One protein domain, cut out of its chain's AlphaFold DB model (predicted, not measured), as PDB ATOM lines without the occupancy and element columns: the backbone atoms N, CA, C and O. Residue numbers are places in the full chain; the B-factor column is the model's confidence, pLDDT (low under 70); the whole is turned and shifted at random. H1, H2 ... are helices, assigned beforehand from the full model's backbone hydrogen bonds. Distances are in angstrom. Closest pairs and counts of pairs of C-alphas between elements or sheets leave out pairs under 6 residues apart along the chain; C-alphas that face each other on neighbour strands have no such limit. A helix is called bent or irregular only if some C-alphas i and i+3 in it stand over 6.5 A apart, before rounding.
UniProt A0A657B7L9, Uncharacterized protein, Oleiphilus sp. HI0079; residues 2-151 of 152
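AT A GLANCE: This is residues 2 to 151 of the 152 residues of an uncharacterized protein of Oleiphilus sp. HI0079 (UniProt A0A657B7L9). Three long stretches of helix, H4, H5 and H7b, pack together in the middle of the domain, with H5 and H7b side by side and H4 crossing them. A cluster of H1, H2 and H3 packs at one end, H1 on H4 and H7b, and the pair H6 and H7a packs on H5 at the other. The printed part has 150 residues with seven named helices, H1 to H7 in order, and no named strand; the class is all helix. The whole is compact, with a radius of gyration of the C-alphas of 16.2 A, and spans 45 by 40 by 24 A.

HOW THE PARTS SIT: H1, residues 2 to 14, and H2, residues 19 to 25, only just touch, with 3 pairs of C-alphas within 8 A; the closest are Leu 12 and Ala 22, 7.1 A apart. H3, residues 31 to 47, touches H1 at a steep tilt of 54 degrees, the same way, the closest C-alphas being Val 9 and Val 37, 6.3 A apart. H2 and H3 form a helical hairpin. H4, residues 49 to 71, touches H1 at a shallow tilt of 9 degrees, opposite ways, with C-alphas Thr 3 and Tyr 60 closest at 6.6 A. H5, residues 80 to 103, touches H4 with residues 84 to 94 alone; the closest C-alphas, Ala 61 and Lys 91, are 5.3 A apart. H6, residues 106 to 111, touches H5 with C-alphas Arg 99 and Val 109 closest at 5.8 A. H7, residues 115 to 149, was assigned by its hydrogen bonds as one helix but is bent: C-alphas 130 and 133 are 9.4 A apart. Its arms H7a, residues 115 to 130, and H7b, residues 133 to 149, stand at a steep tilt of 46 degrees. H7a is irregular, C-alphas 116 and 119 being 7.9 A apart; it forms a helical hairpin with H6. H7b touches H5 at a shallow tilt of 8 degrees, opposite ways, with C-alphas Cys 86 and Cys 147 closest at 5.8 A. H1, H4 and H7b form a bundle, three helices that touch one another. H2 and H6 are among the pairs that are apart. Every O i to N i+4 pair is within hydrogen-bond range in H1 to H6 and H7b, and 10 of 12 in H7a.

IN THESE COORDINATES: H1 begins at C-alpha 2, (173.819, 247.423, 269.361), and is 18.4 A long; H2 is 10.0 A and H3 24.6 A. H4 measures 33.1 A and H5 34.9 A, ending at C-alpha 103, (152.103, 231.420, 253.829). H6 is 8.7 A long, H7a 23.5 A and H7b 24.6 A, ending at C-alpha 149, (166.524, 244.760, 280.514).

THE WHOLE: The two C-alphas farthest apart, those of Lys 31 and Asp 107, are 47.5 A apart. The printed part has no cut and no long link; H4 to H5 is short and the others are tight. The mean pLDDT of the printed part is 92.8, and residues 28 to 30 are under 70.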
ATOM      1  N   LEU A   2     173.988 246.755 270.671       79.88
ATOM      2  CA  LEU A   2     173.819 247.423 269.361       79.88
ATOM      3  C   LEU A   2     172.439 247.232 268.694       79.88
ATOM      4  O   LEU A   2     171.835 248.210 268.275       79.88
ATOM      5  N   THR A   3     171.904 246.010 268.631       87.56
ATOM      6  CA  THR A   3     170.597 245.761 267.985       87.56
ATOM      7  C   THR A   3     169.444 246.469 268.694       87.56
ATOM      8  O   THR A   3     168.551 246.991 268.041       87.56
ATOM      9  N   ILE A   4     169.463 246.529 270.028       89.19
ATOM     10  CA  ILE A   4     168.434 247.233 270.809       89.19
ATOM     11  C   ILE A   4     168.450 248.729 270.501       89.19
ATOM     12  O   ILE A   4     167.387 249.325 270.332       89.19
ATOM     13  N   GLU A   5     169.638 249.326 270.382       88.88
ATOM     14  CA  GLU A   5     169.775 250.718 269.952       88.88
ATOM     15  C   GLU A   5     169.186 250.907 268.550       88.88
ATOM     16  O   GLU A   5     168.338 251.772 268.364       88.88
ATOM     17  N   GLN A   6     169.562 250.059 267.585       92.50
ATOM     18  CA  GLN A   6     169.059 250.131 266.208       92.50
ATOM     19  C   GLN A   6     167.532 250.005 266.137       92.50
ATOM     20  O   GLN A   6     166.876 250.807 265.478       92.50
ATOM     21  N   LEU A   7     166.954 249.040 266.857       94.25
ATOM     22  CA  LEU A   7     165.505 248.856 266.929       94.25
ATOM     23  C   LEU A   7     164.812 250.046 267.599       94.25
ATOM     24  O   LEU A   7     163.749 250.454 267.149       94.25
ATOM     25  N   THR A   8     165.422 250.637 268.629       92.94
ATOM     26  CA  THR A   8     164.894 251.849 269.275       92.94
ATOM     27  C   THR A   8     164.890 253.029 268.307       92.94
ATOM     28  O   THR A   8     163.901 253.753 268.233       92.94
ATOM     29  N   VAL A   9     165.955 253.202 267.519       93.50
ATOM     30  CA  VAL A   9     166.017 254.248 266.489       93.50
ATOM     31  C   VAL A   9     164.948 254.024 265.417       93.50
ATOM     32  O   VAL A   9     164.212 254.959 265.109       93.50
ATOM     33  N   LEU A  10     164.779 252.793 264.918       95.06
ATOM     34  CA  LEU A  10     163.703 252.465 263.971       95.06
ATOM     35  C   LEU A  10     162.316 252.780 264.543       95.06
ATOM     36  O   LEU A  10     161.472 253.334 263.849       95.06
ATOM     37  N   GLN A  11     162.094 252.485 265.824       95.00
ATOM     38  CA  GLN A  11     160.835 252.770 266.511       95.00
ATOM     39  C   GLN A  11     160.550 254.267 266.662       95.00
ATOM     40  O   GLN A  11     159.384 254.667 266.620       95.00
ATOM     41  N   LEU A  12     161.581 255.092 266.858       94.19
ATOM     42  CA  LEU A  12     161.452 256.550 266.882       94.19
ATOM     43  C   LEU A  12     161.151 257.091 265.484       94.19
ATOM     44  O   LEU A  12     160.208 257.862 265.319       94.19
ATOM     45  N   ALA A  13     161.889 256.629 264.475       94.25
ATOM     46  CA  ALA A  13     161.676 257.025 263.091       94.25
ATOM     47  C   ALA A  13     160.273 256.628 262.593       94.25
ATOM     48  O   ALA A  13     159.568 257.450 262.014       94.25
ATOM     49  N   GLN A  14     159.799 255.420 262.926       94.31
ATOM     50  CA  GLN A  14     158.426 254.967 262.660       94.31
ATOM     51  C   GLN A  14     157.368 255.901 263.272       94.31
ATOM     52  O   GLN A  14     156.288 256.066 262.708       94.31
ATOM     53  N   ARG A  15     157.656 256.507 264.431       94.31
ATOM     54  CA  ARG A  15     156.767 257.463 265.114       94.31
ATOM     55  C   ARG A  15     156.865 258.885 264.543       94.31
ATOM     56  O   ARG A  15     156.232 259.788 265.079       94.31
ATOM     57  N   GLY A  16     157.639 259.086 263.477       94.25
ATOM     58  CA  GLY A  16     157.819 260.380 262.826       94.25
ATOM     59  C   GLY A  16     158.807 261.302 263.535       94.25
ATOM     60  O   GLY A  16     158.819 262.496 263.253       94.25
ATOM     61  N   ILE A  17     159.632 260.783 264.453       95.12
ATOM     62  CA  ILE A  17     160.671 261.591 265.098       95.12
ATOM     63  C   ILE A  17     161.768 261.902 264.067       95.12
ATOM     64  O   ILE A  17     162.311 260.965 263.475       95.12
ATOM     65  N   PRO A  18     162.129 263.178 263.844       94.31
ATOM     66  CA  PRO A  18     163.216 263.542 262.941       94.31
ATOM     67  C   PRO A  18     164.580 263.034 263.420       94.31
ATOM     68  O   PRO A  18     164.853 262.971 264.620       94.31
ATOM     69  N   GLN A  19     165.483 262.747 262.479       93.62
ATOM     70  CA  GLN A  19     166.837 262.255 262.770       93.62
ATOM     71  C   GLN A  19     167.592 263.138 263.775       93.62
ATOM     72  O   GLN A  19     168.196 262.629 264.718       93.62
ATOM     73  N   ASN A  20     167.548 264.462 263.597       91.69
ATOM     74  CA  ASN A  20     168.240 265.401 264.482       91.69
ATOM     75  C   ASN A  20     167.702 265.342 265.917       91.69
ATOM     76  O   ASN A  20     168.485 265.368 266.868       91.69
ATOM     77  N   ASP A  21     166.390 265.185 266.078       91.62
ATOM     78  CA  ASP A  21     165.757 265.085 267.393       91.62
ATOM     79  C   ASP A  21     166.099 263.752 268.059       91.62
ATOM     80  O   ASP A  21     166.428 263.720 269.246       91.62
ATOM     81  N   ALA A  22     166.134 262.656 267.296       90.12
ATOM     82  CA  ALA A  22     166.576 261.358 267.798       90.12
ATOM     83  C   ALA A  22     168.046 261.389 268.261       90.12
ATOM     84  O   ALA A  22     168.362 260.884 269.339       90.12
ATOM     85  N   ILE A  23     168.937 262.034 267.495       88.62
ATOM     86  CA  ILE A  23     170.358 262.213 267.849       88.62
ATOM     87  C   ILE A  23     170.526 262.991 269.160       88.62
ATOM     88  O   ILE A  23     171.433 262.682 269.936       88.62
ATOM     89  N   ASN A  24     169.690 264.003 269.392       84.50
ATOM     90  CA  ASN A  24     169.781 264.873 270.565       84.50
ATOM     91  C   ASN A  24     169.092 264.287 271.807       84.50
ATOM     92  O   ASN A  24     169.467 264.634 272.925       84.50
ATOM     93  N   THR A  25     168.101 263.412 271.621       79.50
ATOM     94  CA  THR A  25     167.273 262.857 272.707       79.50
ATOM     95  C   THR A  25     167.834 261.558 273.274       79.50
ATOM     96  O   THR A  25     167.703 261.282 274.467       79.50
ATOM     97  N   LEU A  26     168.435 260.722 272.428       79.50
ATOM     98  CA  LEU A  26     168.962 259.441 272.878       79.50
ATOM     99  C   LEU A  26     170.220 259.669 273.737       79.50
ATOM    100  O   LEU A  26     171.039 260.522 273.388       79.50
ATOM    101  N   PRO A  27     170.418 258.914 274.839       71.81
ATOM    102  CA  PRO A  27     171.519 259.094 275.798       71.81
ATOM    103  C   PRO A  27     172.873 258.603 275.245       71.81
ATOM    104  O   PRO A  27     173.649 257.893 275.883       71.81
ATOM    105  N   PHE A  28     173.167 258.967 274.006       66.81
ATOM    106  CA  PHE A  28     174.309 258.548 273.228       66.81
ATOM    107  C   PHE A  28     175.475 259.503 273.467       66.81
ATOM    108  O   PHE A  28     175.786 260.370 272.654       66.81
ATOM    109  N   GLY A  29     176.172 259.315 274.588       56.06
ATOM    110  CA  GLY A  29     177.343 260.125 274.951       56.06
ATOM    111  C   GLY A  29     178.551 259.996 274.004       56.06
ATOM    112  O   GLY A  29     179.541 260.696 274.185       56.06
ATOM    113  N   GLN A  30     178.509 259.118 272.991       67.12
ATOM    114  CA  GLN A  30     179.653 258.811 272.123       67.12
ATOM    115  C   GLN A  30     179.368 259.106 270.642       67.12
ATOM    116  O   GLN A  30     178.323 258.733 270.111       67.12
ATOM    117  N   LYS A  31     180.354 259.672 269.924       73.94
ATOM    118  CA  LYS A  31     180.300 259.966 268.470       73.94
ATOM    119  C   LYS A  31     179.818 258.775 267.623       73.94
ATOM    120  O   LYS A  31     179.047 258.959 266.687       73.94
ATOM    121  N   LYS A  32     180.225 257.550 267.982       77.50
ATOM    122  CA  LYS A  32     179.816 256.313 267.291       77.50
ATOM    123  C   LYS A  32     178.315 256.034 267.386       77.50
ATOM    124  O   LYS A  32     177.759 255.448 266.470       77.50
ATOM    125  N   ALA A  33     177.667 256.414 268.482       78.31
ATOM    126  CA  ALA A  33     176.239 256.185 268.660       78.31
ATOM    127  C   ALA A  33     175.404 257.159 267.814       78.31
ATOM    128  O   ALA A  33     174.435 256.737 267.198       78.31
ATOM    129  N   LYS A  34     175.857 258.413 267.656       86.81
ATOM    130  CA  LYS A  34     175.259 259.357 266.693       86.81
ATOM    131  C   LYS A  34     175.338 258.835 265.258       86.81
ATOM    132  O   LYS A  34     174.336 258.857 264.558       86.81
ATOM    133  N   GLN A  35     176.498 258.311 264.856       88.25
ATOM    134  CA  GLN A  35     176.670 257.730 263.522       88.25
ATOM    135  C   GLN A  35     175.694 256.571 263.268       88.25
ATOM    136  O   GLN A  35     175.092 256.513 262.206       88.25
ATOM    137  N   ARG A  36     175.458 255.704 264.262       86.69
ATOM    138  CA  ARG A  36     174.471 254.618 264.141       86.69
ATOM    139  C   ARG A  36     173.044 255.120 263.946       86.69
ATOM    140  O   ARG A  36     172.279 254.469 263.247       86.69
ATOM    141  N   VAL A  37     172.669 256.244 264.563       91.31
ATOM    142  CA  VAL A  37     171.352 256.851 264.308       91.31
ATOM    143  C   VAL A  37     171.248 257.241 262.840       91.31
ATOM    144  O   VAL A  37     170.292 256.840 262.189       91.31
ATOM    145  N   ILE A  38     172.253 257.949 262.320       92.94
ATOM    146  CA  ILE A  38     172.309 258.377 260.915       92.94
ATOM    147  C   ILE A  38     172.176 257.166 259.982       92.94
ATOM    148  O   ILE A  38     171.273 257.135 259.157       92.94
ATOM    149  N   GLU A  39     172.989 256.128 260.188       93.00
ATOM    150  CA  GLU A  39     172.972 254.903 259.374       93.00
ATOM    151  C   GLU A  39     171.599 254.208 259.361       93.00
ATOM    152  O   GLU A  39     171.205 253.620 258.355       93.00
ATOM    153  N   ILE A  40     170.850 254.255 260.468       94.12
ATOM    154  CA  ILE A  40     169.513 253.654 260.543       94.12
ATOM    155  C   ILE A  40     168.459 254.501 259.823       94.12
ATOM    156  O   ILE A  40     167.572 253.924 259.193       94.12
ATOM    157  N   TYR A  41     168.546 255.832 259.880       95.62
ATOM    158  CA  TYR A  41     167.669 256.700 259.084       95.62
ATOM    159  C   TYR A  41     167.966 256.555 257.585       95.62
ATOM    160  O   TYR A  41     167.040 256.375 256.804       95.62
ATOM    161  N   GLU A  42     169.239 256.492 257.188       96.00
ATOM    162  CA  GLU A  42     169.631 256.214 255.798       96.00
ATOM    163  C   GLU A  42     169.122 254.844 255.320       96.00
ATOM    164  O   GLU A  42     168.621 254.708 254.200       96.00
ATOM    165  N   LEU A  43     169.207 253.816 256.174       94.94
ATOM    166  CA  LEU A  43     168.649 252.494 255.888       94.94
ATOM    167  C   LEU A  43     167.129 252.551 255.691       94.94
ATOM    168  O   LEU A  43     166.603 251.910 254.781       94.94
ATOM    169  N   LEU A  44     166.431 253.293 256.552       95.31
ATOM    170  CA  LEU A  44     164.987 253.479 256.478       95.31
ATOM    171  C   LEU A  44     164.576 254.173 255.176       95.31
ATOM    172  O   LEU A  44     163.665 253.687 254.508       95.31
ATOM    173  N   ASP A  45     165.255 255.258 254.808       95.19
ATOM    174  CA  ASP A  45     164.966 256.022 253.590       95.19
ATOM    175  C   ASP A  45     165.182 255.179 252.330       95.19
ATOM    176  O   ASP A  45     164.439 255.294 251.355       95.19
ATOM    177  N   LYS A  46     166.186 254.297 252.358       97.00
ATOM    178  CA  LYS A  46     166.533 253.442 251.224       97.00
ATOM    179  C   LYS A  46     165.614 252.229 251.075       97.00
ATOM    180  O   LYS A  46     165.210 251.906 249.962       97.00
ATOM    181  N   GLU A  47     165.348 251.514 252.164       96.19
ATOM    182  CA  GLU A  47     164.720 250.184 252.112       96.19
ATOM    183  C   GLU A  47     163.243 250.205 252.545       96.19
ATOM    184  O   GLU A  47     162.493 249.269 252.255       96.19
ATOM    185  N   GLY A  48     162.805 251.258 253.240       96.25
ATOM    186  CA  GLY A  48     161.499 251.341 253.887       96.25
ATOM    187  C   GLY A  48     161.443 250.619 255.241       96.25
ATOM    188  O   GLY A  48     162.257 249.750 255.560       96.25
ATOM    189  N   ILE A  49     160.449 250.971 256.066       95.19
ATOM    190  CA  ILE A  49     160.416 250.593 257.493       95.19
ATOM    191  C   ILE A  49     160.380 249.079 257.738       95.19
ATOM    192  O   ILE A  49     161.105 248.576 258.597       95.19
ATOM    193  N   LEU A  50     159.581 248.331 256.970       95.12
ATOM    194  CA  LEU A  50     159.463 246.877 257.129       95.12
ATOM    195  C   LEU A  50     160.779 246.168 256.798       95.12
ATOM    196  O   LEU A  50     161.229 245.307 257.558       95.12
ATOM    197  N   ASN A  51     161.423 246.561 255.700       95.12
ATOM    198  CA  ASN A  51     162.696 245.976 255.292       95.12
ATOM    199  C   ASN A  51     163.814 246.363 256.255       95.12
ATOM    200  O   ASN A  51     164.619 245.507 256.610       95.12
ATOM    201  N   ALA A  52     163.832 247.602 256.754       96.62
ATOM    202  CA  ALA A  52     164.799 248.029 257.756       96.62
ATOM    203  C   ALA A  52     164.697 247.182 259.042       96.62
ATOM    204  O   ALA A  52     165.710 246.665 259.522       96.62
ATOM    205  N   TYR A  53     163.483 246.936 259.554       96.56
ATOM    206  CA  TYR A  53     163.274 246.005 260.672       96.56
ATOM    207  C   TYR A  53     163.730 244.583 260.353       96.56
ATOM    208  O   TYR A  53     164.378 243.940 261.186       96.56
ATOM    209  N   SER A  54     163.390 244.086 259.163       95.31
ATOM    210  CA  SER A  54     163.767 242.750 258.708       95.31
ATOM    211  C   SER A  54     165.290 242.592 258.649       95.31
ATOM    212  O   SER A  54     165.830 241.624 259.180       95.31
ATOM    213  N   LEU A  55     166.007 243.581 258.111       95.25
ATOM    214  CA  LEU A  55     167.468 243.592 258.014       95.25
ATOM    215  C   LEU A  55     168.141 243.631 259.390       95.25
ATOM    216  O   LEU A  55     169.079 242.870 259.632       95.25
ATOM    217  N   VAL A  56     167.656 244.468 260.313       94.94
ATOM    218  CA  VAL A  56     168.191 244.528 261.684       94.94
ATOM    219  C   VAL A  56     167.997 243.190 262.409       94.94
ATOM    220  O   VAL A  56     168.946 242.675 263.006       94.94
ATOM    221  N   ASN A  57     166.811 242.579 262.312       94.25
ATOM    222  CA  ASN A  57     166.544 241.273 262.924       94.25
ATOM    223  C   ASN A  57     167.342 240.139 262.269       94.25
ATOM    224  O   ASN A  57     167.935 239.329 262.982       94.25
ATOM    225  N   SER A  58     167.432 240.112 260.938       93.00
ATOM    226  CA  SER A  58     168.263 239.163 260.188       93.00
ATOM    227  C   SER A  58     169.729 239.232 260.610       93.00
ATOM    228  O   SER A  58     170.353 238.207 260.889       93.00
ATOM    229  N   ASN A  59     170.283 240.443 260.713       92.06
ATOM    230  CA  ASN A  59     171.658 240.643 261.160       92.06
ATOM    231  C   ASN A  59     171.865 240.144 262.590       92.06
ATOM    232  O   ASN A  59     172.862 239.477 262.864       92.06
ATOM    233  N   TYR A  60     170.917 240.416 263.487       91.31
ATOM    234  CA  TYR A  60     170.986 239.938 264.863       91.31
ATOM    235  C   TYR A  60     170.915 238.408 264.955       91.31
ATOM    236  O   TYR A  60     171.770 237.802 265.601       91.31
ATOM    237  N   ALA A  61     169.970 237.781 264.252       90.12
ATOM    238  CA  ALA A  61     169.833 236.328 264.186       90.12
ATOM    239  C   ALA A  61     171.094 235.660 263.610       90.12
ATOM    240  O   ALA A  61     171.567 234.661 264.154       90.12
ATOM    241  N   ARG A  62     171.684 236.242 262.557       89.88
ATOM    242  CA  ARG A  62     172.950 235.777 261.975       89.88
ATOM    243  C   ARG A  62     174.095 235.856 262.983       89.88
ATOM    244  O   ARG A  62     174.819 234.880 263.147       89.88
ATOM    245  N   CYS A  63     174.251 236.983 263.675       88.88
ATOM    246  CA  CYS A  63     175.289 237.139 264.695       88.88
ATOM    247  C   CYS A  63     175.112 236.140 265.847       88.88
ATOM    248  O   CYS A  63     176.086 235.517 266.262       88.88
ATOM    249  N   ALA A  64     173.882 235.944 266.330       87.69
ATOM    250  CA  ALA A  64     173.586 234.970 267.379       87.69
ATOM    251  C   ALA A  64     173.933 233.538 266.942       87.69
ATOM    252  O   ALA A  64     174.569 232.802 267.694       87.69
ATOM    253  N   LYS A  65     173.583 233.169 265.700       89.19
ATOM    254  CA  LYS A  65     173.937 231.872 265.112       89.19
ATOM    255  C   LYS A  65     175.453 231.667 265.051       89.19
ATOM    256  O   LYS A  65     175.923 230.641 265.521       89.19
ATOM    257  N   LEU A  66     176.210 232.646 264.550       90.50
ATOM    258  CA  LEU A  66     177.674 232.553 264.456       90.50
ATOM    259  C   LEU A  66     178.339 232.380 265.828       90.50
ATOM    260  O   LEU A  66     179.284 231.606 265.970       90.50
ATOM    261  N   VAL A  67     177.847 233.081 266.853       88.38
ATOM    262  CA  VAL A  67     178.356 232.920 268.224       88.38
ATOM    263  C   VAL A  67     178.061 231.519 268.756       88.38
ATOM    264  O   VAL A  67     178.952 230.901 269.335       88.38
ATOM    265  N   PHE A  68     176.849 231.002 268.532       89.94
ATOM    266  CA  PHE A  68     176.482 229.643 268.931       89.94
ATOM    267  C   PHE A  68     177.303 228.578 268.193       89.94
ATOM    268  O   PHE A  68     177.780 227.642 268.820       89.94
ATOM    269  N   GLU A  69     177.531 228.724 266.889       93.12
ATOM    270  CA  GLU A  69     178.370 227.792 266.120       93.12
ATOM    271  C   GLU A  69     179.824 227.785 266.615       93.12
ATOM    272  O   GLU A  69     180.464 226.738 266.631       93.12
ATOM    273  N   ALA A  70     180.339 228.934 267.065       92.75
ATOM    274  CA  ALA A  70     181.706 229.049 267.565       92.75
ATOM    275  C   ALA A  70     181.884 228.599 269.027       92.75
ATOM    276  O   ALA A  70     182.966 228.141 269.391       92.75
ATOM    277  N   LYS A  71     180.874 228.788 269.886       91.88
ATOM    278  CA  LYS A  71     181.007 228.628 271.349       91.88
ATOM    279  C   LYS A  71     179.983 227.692 271.996       91.88
ATOM    280  O   LYS A  71     180.113 227.392 273.178       91.88
ATOM    281  N   GLY A  72     178.982 227.237 271.252       92.62
ATOM    282  CA  GLY A  72     177.837 226.502 271.782       92.62
ATOM    283  C   GLY A  72     176.913 227.364 272.645       92.62
ATOM    284  O   GLY A  72     176.998 228.595 272.665       92.62
ATOM    285  N   ALA A  73     176.002 226.700 273.359       93.44
ATOM    286  CA  ALA A  73     175.189 227.351 274.378       93.44
ATOM    287  C   ALA A  73     176.032 227.580 275.647       93.44
ATOM    288  O   ALA A  73     176.683 226.638 276.107       93.44
ATOM    289  N   PRO A  74     176.008 228.785 276.243       92.19
ATOM    290  CA  PRO A  74     176.630 229.015 277.543       92.19
ATOM    291  C   PRO A  74     175.934 228.186 278.635       92.19
ATOM    292  O   PRO A  74     174.753 227.846 278.520       92.19
ATOM    293  N   ALA A  75     176.657 227.874 279.710       93.56
ATOM    294  CA  ALA A  75     176.074 227.224 280.880       93.56
ATOM    295  C   ALA A  75     175.080 228.162 281.589       93.56
ATOM    296  O   ALA A  75     175.238 229.381 281.560       93.56
ATOM    297  N   LYS A  76     174.027 227.596 282.194       92.62
ATOM    298  CA  LYS A  76     172.886 228.360 282.740       92.62
ATOM    299  C   LYS A  76     173.250 229.298 283.893       92.62
ATOM    300  O   LYS A  76     172.505 230.231 284.171       92.62
ATOM    301  N   ASP A  77     174.350 229.014 284.569       92.50
ATOM    302  CA  ASP A  77     174.920 229.774 285.679       92.50
ATOM    303  C   ASP A  77     175.820 230.935 285.223       92.50
ATOM    304  O   ASP A  77     176.206 231.767 286.041       92.50
ATOM    305  N   LEU A  78     176.129 231.028 283.925       92.50
ATOM    306  CA  LEU A  78     176.911 232.120 283.356       92.50
ATOM    307  C   LEU A  78     176.037 233.330 283.003       92.50
ATOM    308  O   LEU A  78     174.904 233.197 282.532       92.50
ATOM    309  N   LEU A  79     176.606 234.529 283.144       87.81
ATOM    310  CA  LEU A  79     175.941 235.801 282.826       87.81
ATOM    311  C   LEU A  79     175.547 235.920 281.346       87.81
ATOM    312  O   LEU A  79     174.650 236.684 281.000       87.81
ATOM    313  N   GLU A  80     176.197 235.173 280.460       89.56
ATOM    314  CA  GLU A  80     175.908 235.132 279.031       89.56
ATOM    315  C   GLU A  80     174.625 234.359 278.705       89.56
ATOM    316  O   GLU A  80     174.034 234.584 277.644       89.56
ATOM    317  N   TYR A  81     174.173 233.461 279.588       92.19
ATOM    318  CA  TYR A  81     173.018 232.609 279.312       92.19
ATOM    319  C   TYR A  81     171.713 233.384 279.106       92.19
ATOM    320  O   TYR A  81     171.056 233.147 278.089       92.19
ATOM    321  N   PRO A  82     171.346 234.360 279.957       91.75
ATOM    322  CA  PRO A  82     170.173 235.192 279.707       91.75
ATOM    323  C   PRO A  82     170.235 235.947 278.368       91.75
ATOM    324  O   PRO A  82     169.231 236.040 277.663       91.75
ATOM    325  N   TYR A  83     171.415 236.423 277.949       90.31
ATOM    326  CA  TYR A  83     171.576 237.085 276.646       90.31
ATOM    327  C   TYR A  83     171.395 236.111 275.479       90.31
ATOM    328  O   TYR A  83     170.754 236.455 274.483       90.31
ATOM    329  N   TYR A  84     171.949 234.902 275.600       91.44
ATOM    330  CA  TYR A  84     171.745 233.820 274.638       91.44
ATOM    331  C   TYR A  84     170.258 233.457 274.519       91.44
ATOM    332  O   TYR A  84     169.738 233.356 273.407       91.44
ATOM    333  N   PHE A  85     169.563 233.342 275.653       93.50
ATOM    334  CA  PHE A  85     168.129 233.077 275.703       93.50
ATOM    335  C   PHE A  85     167.330 234.165 274.972       93.50
ATOM    336  O   PHE A  85     166.616 233.857 274.020       93.50
ATOM    337  N   CYS A  86     167.526 235.443 275.317       93.62
ATOM    338  CA  CYS A  86     166.841 236.554 274.647       93.62
ATOM    339  C   CYS A  86     167.116 236.606 273.133       93.62
ATOM    340  O   CYS A  86     166.235 236.973 272.351       93.62
ATOM    341  N   ALA A  87     168.322 236.226 272.701       92.81
ATOM    342  CA  ALA A  87     168.665 236.157 271.286       92.81
ATOM    343  C   ALA A  87     167.882 235.057 270.551       92.81
ATOM    344  O   ALA A  87     167.358 235.306 269.461       92.81
ATOM    345  N   GLY A  88     167.776 233.866 271.150       93.31
ATOM    346  CA  GLY A  88     166.981 232.757 270.618       93.31
ATOM    347  C   GLY A  88     165.498 233.109 270.522       93.31
ATOM    348  O   GLY A  88     164.891 232.962 269.462       93.31
ATOM    349  N   GLU A  89     164.961 233.691 271.591       95.44
ATOM    350  CA  GLU A  89     163.586 234.180 271.679       95.44
ATOM    351  C   GLU A  89     163.254 235.213 270.587       95.44
ATOM    352  O   GLU A  89     162.206 235.141 269.935       95.44
ATOM    353  N   ASN A  90     164.144 236.180 270.348       95.25
ATOM    354  CA  ASN A  90     163.947 237.175 269.295       95.25
ATOM    355  C   ASN A  90     164.061 236.568 267.895       95.25
ATOM    356  O   ASN A  90     163.270 236.905 267.015       95.25
ATOM    357  N   LYS A  91     165.040 235.680 267.679       95.00
ATOM    358  CA  LYS A  91     165.207 234.973 266.405       95.00
ATOM    359  C   LYS A  91     163.927 234.220 266.047       95.00
ATOM    360  O   LYS A  91     163.444 234.368 264.931       95.00
ATOM    361  N   LEU A  92     163.361 233.466 266.988       95.94
ATOM    362  CA  LEU A  92     162.157 232.686 266.730       95.94
ATOM    363  C   LEU A  92     160.951 233.576 266.399       95.94
ATOM    364  O   LEU A  92     160.239 233.304 265.436       95.94
ATOM    365  N   ARG A  93     160.744 234.675 267.141       97.00
ATOM    366  CA  ARG A  93     159.689 235.661 266.828       97.00
ATOM    367  C   ARG A  93     159.855 236.231 265.418       97.00
ATOM    368  O   ARG A  93     158.874 236.369 264.696       97.00
ATOM    369  N   TYR A  94     161.088 236.520 265.002       96.88
ATOM    370  CA  TYR A  94     161.365 236.972 263.641       96.88
ATOM    371  C   TYR A  94     161.069 235.895 262.586       96.88
ATOM    372  O   TYR A  94     160.425 236.194 261.584       96.88
ATOM    373  N   GLU A  95     161.464 234.641 262.813       95.94
ATOM    374  CA  GLU A  95     161.140 233.527 261.909       95.94
ATOM    375  C   GLU A  95     159.626 233.313 261.777       95.94
ATOM    376  O   GLU A  95     159.132 233.127 260.667       95.94
ATOM    377  N   ILE A  96     158.873 233.419 262.876       97.75
ATOM    378  CA  ILE A  96     157.405 233.370 262.862       97.75
ATOM    379  C   ILE A  96     156.839 234.473 261.960       97.75
ATOM    380  O   ILE A  96     156.016 234.181 261.097       97.75
ATOM    381  N   ILE A  97     157.305 235.721 262.102       97.75
ATOM    382  CA  ILE A  97     156.885 236.837 261.236       97.75
ATOM    383  C   ILE A  97     157.127 236.503 259.754       97.75
ATOM    384  O   ILE A  97     156.243 236.712 258.923       97.75
ATOM    385  N   LEU A  98     158.302 235.960 259.416       96.38
ATOM    386  CA  LEU A  98     158.640 235.588 258.039       96.38
ATOM    387  C   LEU A  98     157.739 234.471 257.497       96.38
ATOM    388  O   LEU A  98     157.279 234.565 256.360       96.38
ATOM    389  N   ARG A  99     157.450 233.445 258.304       96.62
ATOM    390  CA  ARG A  99     156.556 232.341 257.922       96.62
ATOM    391  C   ARG A  99     155.130 232.825 257.690       96.62
ATOM    392  O   ARG A  99     154.539 232.488 256.669       96.62
ATOM    393  N   VAL A 100     154.605 233.667 258.586       97.31
ATOM    394  CA  VAL A 100     153.273 234.273 258.425       97.31
ATOM    395  C   VAL A 100     153.213 235.093 257.137       97.31
ATOM    396  O   VAL A 100     152.242 234.986 256.397       97.31
ATOM    397  N   ASN A 101     154.257 235.864 256.822       95.38
ATOM    398  CA  ASN A 101     154.324 236.627 255.575       95.38
ATOM    399  C   ASN A 101     154.380 235.740 254.322       95.38
ATOM    400  O   ASN A 101     153.871 236.131 253.277       95.38
ATOM    401  N   ALA A 102     155.021 234.574 254.410       95.88
ATOM    402  CA  ALA A 102     155.183 233.666 253.280       95.88
ATOM    403  C   ALA A 102     153.915 232.856 252.976       95.88
ATOM    404  O   ALA A 102     153.588 232.659 251.808       95.88
ATOM    405  N   THR A 103     153.217 232.369 254.006       96.06
ATOM    406  CA  THR A 103     152.103 231.420 253.829       96.06
ATOM    407  C   THR A 103     150.742 232.005 254.170       96.06
ATOM    408  O   THR A 103     149.733 231.538 253.647       96.06
ATOM    409  N   PHE A 104     150.706 232.981 255.081       96.12
ATOM    410  CA  PHE A 104     149.496 233.493 255.720       96.12
ATOM    411  C   PHE A 104     148.534 232.379 256.181       96.12
ATOM    412  O   PHE A 104     147.315 232.493 256.081       96.12
ATOM    413  N   ASN A 105     149.090 231.276 256.696       97.19
ATOM    414  CA  ASN A 105     148.344 230.111 257.164       97.19
ATOM    415  C   ASN A 105     148.902 229.643 258.515       97.19
ATOM    416  O   ASN A 105     150.061 229.234 258.601       97.19
ATOM    417  N   ILE A 106     148.078 229.697 259.565       97.56
ATOM    418  CA  ILE A 106     148.513 229.358 260.923       97.56
ATOM    419  C   ILE A 106     148.952 227.896 261.057       97.56
ATOM    420  O   ILE A 106     149.970 227.648 261.693       97.56
ATOM    421  N   ASP A 107     148.276 226.945 260.413       97.75
ATOM    422  CA  ASP A 107     148.642 225.526 260.498       97.75
ATOM    423  C   ASP A 107     150.039 225.291 259.908       97.75
ATOM    424  O   ASP A 107     150.864 224.604 260.507       97.75
ATOM    425  N   GLN A 108     150.352 225.939 258.780       97.00
ATOM    426  CA  GLN A 108     151.691 225.889 258.177       97.00
ATOM    427  C   GLN A 108     152.753 226.545 259.067       97.00
ATOM    428  O   GLN A 108     153.855 226.022 259.212       97.00
ATOM    429  N   VAL A 109     152.427 227.672 259.706       97.12
ATOM    430  CA  VAL A 109     153.342 228.337 260.649       97.12
ATOM    431  C   VAL A 109     153.623 227.443 261.859       97.12
ATOM    432  O   VAL A 109     154.767 227.380 262.311       97.12
ATOM    433  N   LEU A 110     152.609 226.744 262.379       97.56
ATOM    434  CA  LEU A 110     152.745 225.845 263.524       97.56
ATOM    435  C   LEU A 110     153.574 224.603 263.185       97.56
ATOM    436  O   LEU A 110     154.421 224.232 263.988       97.56
ATOM    437  N   LEU A 111     153.424 224.025 261.987       96.56
ATOM    438  CA  LEU A 111     154.229 222.875 261.546       96.56
ATOM    439  C   LEU A 111     155.746 223.137 261.567       96.56
ATOM    440  O   LEU A 111     156.529 222.210 261.760       96.56
ATOM    441  N   GLU A 112     156.171 224.388 261.378       93.38
ATOM    442  CA  GLU A 112     157.585 224.785 261.395       93.38
ATOM    443  C   GLU A 112     158.028 225.464 262.703       93.38
ATOM    444  O   GLU A 112     159.179 225.898 262.832       93.38
ATOM    445  N   THR A 113     157.125 225.607 263.671       95.12
ATOM    446  CA  THR A 113     157.413 226.236 264.964       95.12
ATOM    447  C   THR A 113     157.582 225.147 266.023       95.12
ATOM    448  O   THR A 113     156.822 224.190 266.025       95.12
ATOM    449  N   PRO A 114     158.550 225.245 266.951       95.81
ATOM    450  CA  PRO A 114     158.616 224.308 268.070       95.81
ATOM    451  C   PRO A 114     157.334 224.352 268.913       95.81
ATOM    452  O   PRO A 114     156.865 225.443 269.235       95.81
ATOM    453  N   ASP A 115     156.831 223.195 269.348       96.19
ATOM    454  CA  ASP A 115     155.595 223.067 270.144       96.19
ATOM    455  C   ASP A 115     155.563 223.991 271.371       96.19
ATOM    456  O   ASP A 115     154.530 224.566 271.711       96.19
ATOM    457  N   SER A 116     156.724 224.218 271.998       96.31
ATOM    458  CA  SER A 116     156.889 225.140 273.130       96.31
ATOM    459  C   SER A 116     156.565 226.608 272.814       96.31
ATOM    460  O   SER A 116     156.531 227.428 273.726       96.31
ATOM    461  N   HIS A 117     156.340 226.949 271.544       97.69
ATOM    462  CA  HIS A 117     156.108 228.304 271.051       97.69
ATOM    463  C   HIS A 117     154.859 228.438 270.178       97.69
ATOM    464  O   HIS A 117     154.677 229.471 269.526       97.69
ATOM    465  N   PHE A 118     153.964 227.448 270.181       98.12
ATOM    466  CA  PHE A 118     152.690 227.541 269.464       98.12
ATOM    467  C   PHE A 118     151.873 228.765 269.882       98.12
ATOM    468  O   PHE A 118     151.392 229.501 269.020       98.12
ATOM    469  N   ASP A 119     151.804 229.063 271.181       98.06
ATOM    470  CA  ASP A 119     151.100 230.249 271.680       98.06
ATOM    471  C   ASP A 119     151.692 231.551 271.124       98.06
ATOM    472  O   ASP A 119     150.958 232.472 270.757       98.06
ATOM    473  N   VAL A 120     153.022 231.615 270.992       97.62
ATOM    474  CA  VAL A 120     153.718 232.766 270.401       97.62
ATOM    475  C   VAL A 120     153.379 232.879 268.916       97.62
ATOM    476  O   VAL A 120     153.024 233.963 268.458       97.62
ATOM    477  N   ALA A 121     153.420 231.778 268.163       98.19
ATOM    478  CA  ALA A 121     153.051 231.775 266.749       98.19
ATOM    479  C   ALA A 121     151.604 232.231 266.522       98.19
ATOM    480  O   ALA A 121     151.360 233.115 265.697       98.19
ATOM    481  N   ILE A 122     150.656 231.711 267.306       98.38
ATOM    482  CA  ILE A 122     149.242 232.104 267.252       98.38
ATOM    483  C   ILE A 122     149.080 233.588 267.597       98.38
ATOM    484  O   ILE A 122     148.336 234.303 266.921       98.38
ATOM    485  N   GLN A 123     149.776 234.077 268.628       98.25
ATOM    486  CA  GLN A 123     149.732 235.486 269.012       98.25
ATOM    487  C   GLN A 123     150.230 236.393 267.880       98.25
ATOM    488  O   GLN A 123     149.586 237.396 267.573       98.25
ATOM    489  N   TYR A 124     151.356 236.048 267.251       98.31
ATOM    490  CA  TYR A 124     151.930 236.827 266.155       98.31
ATOM    491  C   TYR A 124     151.067 236.779 264.896       98.31
ATOM    492  O   TYR A 124     150.859 237.822 264.283       98.31
ATOM    493  N   PHE A 125     150.505 235.618 264.552       98.44
ATOM    494  CA  PHE A 125     149.561 235.493 263.442       98.44
ATOM    495  C   PHE A 125     148.364 236.431 263.634       98.44
ATOM    496  O   PHE A 125     148.099 237.274 262.780       98.44
ATOM    497  N   LYS A 126     147.714 236.377 264.806       98.38
ATOM    498  CA  LYS A 126     146.598 237.274 265.148       98.38
ATOM    499  C   LYS A 126     147.019 238.741 265.147       98.38
ATOM    500  O   LYS A 126     146.254 239.603 264.725       98.38
ATOM    501  N   LEU A 127     148.215 239.063 265.639       98.38
ATOM    502  CA  LEU A 127     148.716 240.436 265.632       98.38
ATOM    503  C   LEU A 127     148.890 240.960 264.201       98.38
ATOM    504  O   LEU A 127     148.496 242.091 263.922       98.38
ATOM    505  N   ILE A 128     149.444 240.144 263.306       98.12
ATOM    506  CA  ILE A 128     149.651 240.496 261.898       98.12
ATOM    507  C   ILE A 128     148.310 240.619 261.172       98.12
ATOM    508  O   ILE A 128     148.108 241.594 260.457       98.12
ATOM    509  N   GLU A 129     147.379 239.696 261.403       97.62
ATOM    510  CA  GLU A 129     146.027 239.742 260.838       97.62
ATOM    511  C   GLU A 129     145.286 241.030 261.237       97.62
ATOM    512  O   GLU A 129     144.695 241.698 260.395       97.62
ATOM    513  N   ASN A 130     145.369 241.424 262.512       98.06
ATOM    514  CA  ASN A 130     144.602 242.557 263.037       98.06
ATOM    515  C   ASN A 130     145.289 243.921 262.874       98.06
ATOM    516  O   ASN A 130     144.611 244.945 262.820       98.06
ATOM    517  N   LYS A 131     146.628 243.972 262.886       97.81
ATOM    518  CA  LYS A 131     147.404 245.231 262.937       97.81
ATOM    519  C   LYS A 131     148.515 245.330 261.888       97.81
ATOM    520  O   LYS A 131     149.210 246.345 261.834       97.81
ATOM    521  N   GLY A 132     148.690 244.305 261.063       96.69
ATOM    522  CA  GLY A 132     149.702 244.254 260.017       96.69
ATOM    523  C   GLY A 132     151.109 243.904 260.506       96.69
ATOM    524  O   GLY A 132     151.432 243.891 261.697       96.69
ATOM    525  N   MET A 133     151.986 243.654 259.535       96.44
ATOM    526  CA  MET A 133     153.369 243.216 259.750       96.44
ATOM    527  C   MET A 133     154.192 244.192 260.593       96.44
ATOM    528  O   MET A 133     154.965 243.771 261.454       96.44
ATOM    529  N   LEU A 134     154.009 245.500 260.401       96.12
ATOM    530  CA  LEU A 134     154.780 246.512 261.124       96.12
ATOM    531  C   LEU A 134     154.558 246.431 262.642       96.12
ATOM    532  O   LEU A 134     155.510 246.550 263.410       96.12
ATOM    533  N   ALA A 135     153.324 246.159 263.074       97.19
ATOM    534  CA  ALA A 135     153.005 245.993 264.488       97.19
ATOM    535  C   ALA A 135     153.724 244.781 265.099       97.19
ATOM    536  O   ALA A 135     154.152 244.835 266.251       97.19
ATOM    537  N   SER A 136     153.901 243.708 264.325       97.50
ATOM    538  CA  SER A 136     154.643 242.524 264.770       97.50
ATOM    539  C   SER A 136     156.139 242.796 264.933       97.50
ATOM    540  O   SER A 136     156.731 242.364 265.918       97.50
ATOM    541  N   PHE A 137     156.739 243.596 264.047       97.25
ATOM    542  CA  PHE A 137     158.133 244.024 264.184       97.25
ATOM    543  C   PHE A 137     158.348 244.954 265.387       97.25
ATOM    544  O   PHE A 137     159.290 244.740 266.152       97.25
ATOM    545  N   ASP A 138     157.462 245.934 265.603       96.44
ATOM    546  CA  ASP A 138     157.506 246.796 266.797       96.44
ATOM    547  C   ASP A 138     157.334 245.966 268.083       96.44
ATOM    548  O   ASP A 138     158.068 246.157 269.057       96.44
ATOM    549  N   TYR A 139     156.432 244.978 268.073       97.31
ATOM    550  CA  TYR A 139     156.229 244.069 269.200       97.31
ATOM    551  C   TYR A 139     157.462 243.197 269.475       97.31
ATOM    552  O   TYR A 139     157.892 243.118 270.628       97.31
ATOM    553  N   THR A 140     158.094 242.614 268.452       96.56
ATOM    554  CA  THR A 140     159.365 241.878 268.586       96.56
ATOM    555  C   THR A 140     160.451 242.755 269.206       96.56
ATOM    556  O   THR A 140     161.097 242.345 270.171       96.56
ATOM    557  N   ALA A 141     160.599 243.997 268.733       96.12
ATOM    558  CA  ALA A 141     161.569 244.939 269.280       96.12
ATOM    559  C   ALA A 141     161.324 245.243 270.766       96.12
ATOM    560  O   ALA A 141     162.266 245.282 271.560       96.12
ATOM    561  N   ASN A 142     160.064 245.429 271.165       96.31
ATOM    562  CA  ASN A 142     159.705 245.643 272.568       96.31
ATOM    563  C   ASN A 142     159.998 244.411 273.434       96.31
ATOM    564  O   ASN A 142     160.550 244.569 274.522       96.31
ATOM    565  N   ASN A 143     159.714 243.204 272.937       96.38
ATOM    566  CA  ASN A 143     160.024 241.958 273.639       96.38
ATOM    567  C   ASN A 143     161.532 241.771 273.849       96.38
ATOM    568  O   ASN A 143     161.948 241.453 274.960       96.38
ATOM    569  N   LEU A 144     162.362 242.015 272.828       94.94
ATOM    570  CA  LEU A 144     163.818 241.901 272.967       94.94
ATOM    571  C   LEU A 144     164.369 242.886 274.002       94.94
ATOM    572  O   LEU A 144     165.174 242.502 274.849       94.94
ATOM    573  N   LYS A 145     163.922 244.147 273.957       94.00
ATOM    574  CA  LYS A 145     164.308 245.161 274.949       94.00
ATOM    575  C   LYS A 145     163.905 244.745 276.358       94.00
ATOM    576  O   LYS A 145     164.730 244.807 277.260       94.00
ATOM    577  N   ALA A 146     162.662 244.298 276.539       94.75
ATOM    578  CA  ALA A 146     162.171 243.840 277.832       94.75
ATOM    579  C   ALA A 146     162.987 242.650 278.356       94.75
ATOM    580  O   ALA A 146     163.413 242.675 279.504       94.75
ATOM    581  N   CYS A 147     163.266 241.662 277.502       94.25
ATOM    582  CA  CYS A 147     164.057 240.488 277.858       94.25
ATOM    583  C   CYS A 147     165.472 240.873 278.309       94.25
ATOM    584  O   CYS A 147     165.926 240.450 279.365       94.25
ATOM    585  N   VAL A 148     166.158 241.732 277.550       91.50
ATOM    586  CA  VAL A 148     167.529 242.143 277.886       91.50
ATOM    587  C   VAL A 148     167.584 243.049 279.116       91.50
ATOM    588  O   VAL A 148     168.526 242.945 279.897       91.50
ATOM    589  N   ASN A 149     166.581 243.901 279.331       90.25
ATOM    590  CA  ASN A 149     166.524 244.760 280.514       90.25
ATOM    591  C   ASN A 149     166.340 243.970 281.818       90.25
ATOM    592  O   ASN A 149     166.706 244.476 282.868       90.25
ATOM    593  N   GLN A 150     165.806 242.745 281.769       89.44
ATOM    594  CA  GLN A 150     165.706 241.869 282.947       89.44
ATOM    595  C   GLN A 150     167.050 241.246 283.360       89.44
ATOM    596  O   GLN A 150     167.131 240.626 284.415       89.44
ATOM    597  N   ILE A 151     168.086 241.373 282.526       87.44
ATOM    598  CA  ILE A 151     169.438 240.872 282.812       87.44
ATOM    599  C   ILE A 151     170.254 241.909 283.607       87.44
ATOM    600  O   ILE A 151     171.268 241.551 284.205       87.44
TER     601      ILE A 151